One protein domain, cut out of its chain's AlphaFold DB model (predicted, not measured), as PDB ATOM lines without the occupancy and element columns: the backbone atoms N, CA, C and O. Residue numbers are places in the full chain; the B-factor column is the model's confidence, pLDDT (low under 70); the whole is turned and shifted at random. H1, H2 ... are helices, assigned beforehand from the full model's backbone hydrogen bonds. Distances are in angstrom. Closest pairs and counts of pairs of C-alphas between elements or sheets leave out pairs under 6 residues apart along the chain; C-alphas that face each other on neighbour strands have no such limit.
ATOM      1  N   ASP A   2     193.582 271.982 241.003       57.41
ATOM      2  CA  ASP A   2     193.652 273.087 241.971       57.41
ATOM      3  C   ASP A   2     192.877 274.300 241.451       57.41
ATOM      4  O   ASP A   2     193.168 274.814 240.380       57.41
ATOM      5  N   VAL A   3     191.885 274.754 242.216       65.94
ATOM      6  CA  VAL A   3     191.011 275.899 241.894       65.94
ATOM      7  C   VAL A   3     191.595 277.245 242.338       65.94
ATOM      8  O   VAL A   3     190.922 278.264 242.275       65.94
ATOM      9  N   HIS A   4     192.843 277.260 242.811       70.75
ATOM     10  CA  HIS A   4     193.451 278.431 243.447       70.75
ATOM     11  C   HIS A   4     193.713 279.599 242.476       70.75
ATOM     12  O   HIS A   4     193.790 280.742 242.913       70.75
ATOM     13  N   PHE A   5     193.833 279.326 241.173       69.50
ATOM     14  CA  PHE A   5     194.051 280.346 240.135       69.50
ATOM     15  C   PHE A   5     192.766 280.767 239.409       69.50
ATOM     16  O   PHE A   5     192.806 281.642 238.554       69.50
ATOM     17  N   LEU A   6     191.617 280.162 239.738       76.06
ATOM     18  CA  LEU A   6     190.330 280.601 239.204       76.06
ATOM     19  C   LEU A   6     189.796 281.742 240.065       76.06
ATOM     20  O   LEU A   6     189.707 281.619 241.293       76.06
ATOM     21  N   ARG A   7     189.394 282.845 239.428       77.88
ATOM     22  CA  ARG A   7     188.664 283.898 240.133       77.88
ATOM     23  C   ARG A   7     187.317 283.349 240.608       77.88
ATOM     24  O   ARG A   7     186.780 282.380 240.069       77.88
ATOM     25  N   GLN A   8     186.748 283.969 241.638       76.94
ATOM     26  CA  GLN A   8     185.455 283.550 242.175       76.94
ATOM     27  C   GLN A   8     184.385 283.649 241.067       76.94
ATOM     28  O   GLN A   8     184.157 284.734 240.537       76.94
ATOM     29  N   ASN A   9     183.764 282.512 240.726       77.06
ATOM     30  CA  ASN A   9     182.812 282.304 239.620       77.06
ATOM     31  C   ASN A   9     183.392 282.224 238.189       77.06
ATOM     32  O   ASN A   9     182.619 282.307 237.238       77.06
ATOM     33  N   GLU A  10     184.697 282.014 238.006       81.44
ATOM     34  CA  GLU A  10     185.257 281.679 236.686       81.44
ATOM     35  C   GLU A  10     185.298 280.172 236.427       81.44
ATOM     36  O   GLU A  10     185.607 279.371 237.316       81.44
ATOM     37  N   THR A  11     185.037 279.788 235.176       84.38
ATOM     38  CA  THR A  11     185.295 278.430 234.696       84.38
ATOM     39  C   THR A  11     186.711 278.304 234.127       84.38
ATOM     40  O   THR A  11     187.383 279.287 233.817       84.38
ATOM     41  N   VAL A  12     187.173 277.064 233.951       80.69
ATOM     42  CA  VAL A  12     188.470 276.777 233.313       80.69
ATOM     43  C   VAL A  12     188.513 277.295 231.870       80.69
ATOM     44  O   VAL A  12     189.569 277.699 231.393       80.69
ATOM     45  N   GLU A  13     187.370 277.320 231.182       84.62
ATOM     46  CA  GLU A  13     187.257 277.842 229.817       84.62
ATOM     47  C   GLU A  13     187.392 279.368 229.783       84.62
ATOM     48  O   GLU A  13     188.074 279.908 228.912       84.62
ATOM     49  N   ASP A  14     186.811 280.066 230.761       86.19
ATOM     50  CA  ASP A  14     186.950 281.521 230.889       86.19
ATOM     51  C   ASP A  14     188.408 281.912 231.157       86.19
ATOM     52  O   ASP A  14     188.950 282.817 230.515       86.19
ATOM     53  N   PHE A  15     189.075 281.161 232.035       85.06
ATOM     54  CA  PHE A  15     190.504 281.304 232.298       85.06
ATOM     55  C   PHE A  15     191.350 281.034 231.040       85.06
ATOM     56  O   PHE A  15     192.218 281.833 230.682       85.06
ATOM     57  N   TYR A  16     191.054 279.955 230.306       84.88
ATOM     58  CA  TYR A  16     191.725 279.626 229.046       84.88
ATOM     59  C   TYR A  16     191.604 280.753 228.014       84.88
ATOM     60  O   TYR A  16     192.597 281.125 227.382       84.88
ATOM     61  N   ASN A  17     190.398 281.301 227.854       87.25
ATOM     62  CA  ASN A  17     190.126 282.368 226.899       87.25
ATOM     63  C   ASN A  17     190.853 283.660 227.284       87.25
ATOM     64  O   ASN A  17     191.414 284.310 226.407       87.25
ATOM     65  N   ARG A  18     190.923 284.009 228.572       87.44
ATOM     66  CA  ARG A  18     191.699 285.170 229.043       87.44
ATOM     67  C   ARG A  18     193.201 285.034 228.780       87.44
ATOM     68  O   ARG A  18     193.829 285.997 228.348       87.44
ATOM     69  N   CYS A  19     193.768 283.848 228.998       86.00
ATOM     70  CA  CYS A  19     195.205 283.616 228.818       86.00
ATOM     71  C   CYS A  19     195.614 283.336 227.356       86.00
ATOM     72  O   CYS A  19     196.797 283.412 227.044       86.00
ATOM     73  N   ASN A  20     194.683 283.027 226.441       85.25
ATOM     74  CA  ASN A  20     194.993 282.780 225.017       85.25
ATOM     75  C   ASN A  20     194.463 283.848 224.048       85.25
ATOM     76  O   ASN A  20     194.751 283.781 222.850       85.25
ATOM     77  N   ASN A  21     193.697 284.837 224.514       88.00
ATOM     78  CA  ASN A  21     193.182 285.887 223.642       88.00
ATOM     79  C   ASN A  21     194.252 286.952 223.354       88.00
ATOM     80  O   ASN A  21     194.562 287.795 224.190       88.00
ATOM     81  N   LEU A  22     194.774 286.943 222.123       84.75
ATOM     82  CA  LEU A  22     195.830 287.855 221.673       84.75
ATOM     83  C   LEU A  22     195.414 289.337 221.681       84.75
ATOM     84  O   LEU A  22     196.266 290.214 221.781       84.75
ATOM     85  N   SER A  23     194.118 289.631 221.552       89.88
ATOM     86  CA  SER A  23     193.614 291.008 221.535       89.88
ATOM     87  C   SER A  23     193.437 291.600 222.932       89.88
ATOM     88  O   SER A  23     193.463 292.820 223.066       89.88
ATOM     89  N   ASN A  24     193.244 290.768 223.957       84.31
ATOM     90  CA  ASN A  24     193.051 291.219 225.332       84.31
ATOM     91  C   ASN A  24     193.626 290.193 226.318       84.31
ATOM     92  O   ASN A  24     192.894 289.364 226.861       84.31
ATOM     93  N   PHE A  25     194.946 290.242 226.502       86.00
ATOM     94  CA  PHE A  25     195.674 289.359 227.406       86.00
ATOM     95  C   PHE A  25     195.611 289.906 228.838       86.00
ATOM     96  O   PHE A  25     196.232 290.921 229.146       86.00
ATOM     97  N   ASP A  26     194.850 289.228 229.698       87.62
ATOM     98  CA  ASP A  26     194.586 289.627 231.091       87.62
ATOM     99  C   ASP A  26     194.936 288.477 232.054       87.62
ATOM    100  O   ASP A  26     194.100 288.009 232.828       87.62
ATOM    101  N   CYS A  27     196.152 287.937 231.913       86.00
ATOM    102  CA  CYS A  27     196.657 286.765 232.633       86.00
ATOM    103  C   CYS A  27     198.052 287.075 233.207       86.00
ATOM    104  O   CYS A  27     198.879 287.690 232.525       86.00
ATOM    105  N   SER A  28     198.321 286.699 234.457       85.81
ATOM    106  CA  SER A  28     199.618 286.933 235.108       85.81
ATOM    107  C   SER A  28     200.649 285.847 234.756       85.81
ATOM    108  O   SER A  28     200.308 284.760 234.283       85.81
ATOM    109  N   GLU A  29     201.942 286.109 234.987       84.44
ATOM    110  CA  GLU A  29     203.002 285.124 234.708       84.44
ATOM    111  C   GLU A  29     202.831 283.833 235.526       84.44
ATOM    112  O   GLU A  29     203.085 282.740 235.029       84.44
ATOM    113  N   GLU A  30     202.368 283.940 236.771       81.19
ATOM    114  CA  GLU A  30     202.114 282.799 237.656       81.19
ATOM    115  C   GLU A  30     200.925 281.944 237.190       81.19
ATOM    116  O   GLU A  30     201.017 280.713 237.200       81.19
ATOM    117  N   GLU A  31     199.856 282.580 236.701       83.94
ATOM    118  CA  GLU A  31     198.702 281.914 236.087       83.94
ATOM    119  C   GLU A  31     199.114 281.167 234.806       83.94
ATOM    120  O   GLU A  31     198.779 279.991 234.625       83.94
ATOM    121  N   LEU A  32     199.912 281.813 233.948       82.88
ATOM    122  CA  LEU A  32     200.409 281.232 232.698       82.88
ATOM    123  C   LEU A  32     201.375 280.061 232.939       82.88
ATOM    124  O   LEU A  32     201.277 279.019 232.285       82.88
ATOM    125  N   LEU A  33     202.311 280.203 233.880       82.38
ATOM    126  CA  LEU A  33     203.257 279.140 234.224       82.38
ATOM    127  C   LEU A  33     202.536 277.915 234.788       82.38
ATOM    128  O   LEU A  33     202.905 276.785 234.458       82.38
ATOM    129  N   TRP A  34     201.501 278.119 235.604       73.38
ATOM    130  CA  TRP A  34     200.690 277.023 236.124       73.38
ATOM    131  C   TRP A  34     199.851 276.347 235.033       73.38
ATOM    132  O   TRP A  34     199.759 275.119 235.021       73.38
ATOM    133  N   TRP A  35     199.313 277.112 234.077       75.94
ATOM    134  CA  TRP A  35     198.621 276.562 232.907       75.94
ATOM    135  C   TRP A  35     199.520 275.629 232.084       75.94
ATOM    136  O   TRP A  35     199.114 274.524 231.729       75.94
ATOM    137  N   ILE A  36     200.759 276.050 231.816       79.19
ATOM    138  CA  ILE A  36     201.693 275.286 230.979       79.19
ATOM    139  C   ILE A  36     202.279 274.083 231.736       79.19
ATOM    140  O   ILE A  36     202.471 273.022 231.143       79.19
ATOM    141  N   MET A  37     202.583 274.225 233.031       78.94
ATOM    142  CA  MET A  37     203.240 273.167 233.815       78.94
ATOM    143  C   MET A  37     202.277 272.204 234.521       78.94
ATOM    144  O   MET A  37     202.689 271.102 234.884       78.94
ATOM    145  N   GLY A  38     201.017 272.590 234.729       71.75
ATOM    146  CA  GLY A  38     200.052 271.814 235.502       71.75
ATOM    147  C   GLY A  38     200.397 271.715 236.996       71.75
ATOM    148  O   GLY A  38     201.408 272.226 237.487       71.75
ATOM    149  N   SER A  39     199.530 271.050 237.767       65.94
ATOM    150  CA  SER A  39     199.757 270.879 239.207       65.94
ATOM    151  C   SER A  39     201.015 270.039 239.466       65.94
ATOM    152  O   SER A  39     201.099 268.876 239.078       65.94
ATOM    153  N   ARG A  40     201.986 270.621 240.186       58.16
ATOM    154  CA  ARG A  40     203.263 269.985 240.578       58.16
ATOM    155  C   ARG A  40     203.106 268.757 241.484       58.16
ATOM    156  O   ARG A  40     204.094 268.097 241.801       58.16
ATOM    157  N   ARG A  41     201.897 268.483 241.971       63.59
ATOM    158  CA  ARG A  41     201.601 267.403 242.912       63.59
ATOM    159  C   ARG A  41     200.411 266.624 242.362       63.59
ATOM    160  O   ARG A  41     199.267 267.025 242.553       63.59
TER     161      ARG A  41
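This is residues 2 to 41 of the 125 residues of the protein "Hypothetical protein" of Pieris macdunnoughi (UniProt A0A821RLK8). Two short helices, H1 and then H2, are set steeply to each other and joined by a loop of residues 21 to 28, which lies toward one end of the long axis; the last residues, 38 to 41, trail toward the other end. Before H1, residues 2 to 11 make a loop that folds back into it. The printed part has 40 residues, 18 of them, under half, in the named helices, and no named strand; its class is all helix. It is compact, with a radius of gyration of the C-alphas of 10.0 A, yet elongated, spanning 33 by 21 by 13 A.

H1, residues 12 to 20, begins with C-alpha 12 at (188.470, 276.777, 233.313) and is 12.1 A long from first to last C-alpha. H2, residues 29 to 37, is 12.0 A long and ends with C-alpha 37 at (203.240, 273.167, 233.815).

H1 and H2 are close but not clearly touching; their closest C-alphas, those of Cys 19 and Leu 32, are 6.9 A apart. They run opposite ways at a steep tilt of 68 degrees, only just short of about perpendicular. In H1 and H2 every O i to N i+4 pair is within hydrogen-bond range.

The two C-alphas farthest apart, those of Ser 23 and Arg 41, are 32.8 A apart. The printed part has no cut, and the link from H1 to H2 is short. The model's pLDDT is under 70 at residues 2 to 3, 5 and 39 to 41.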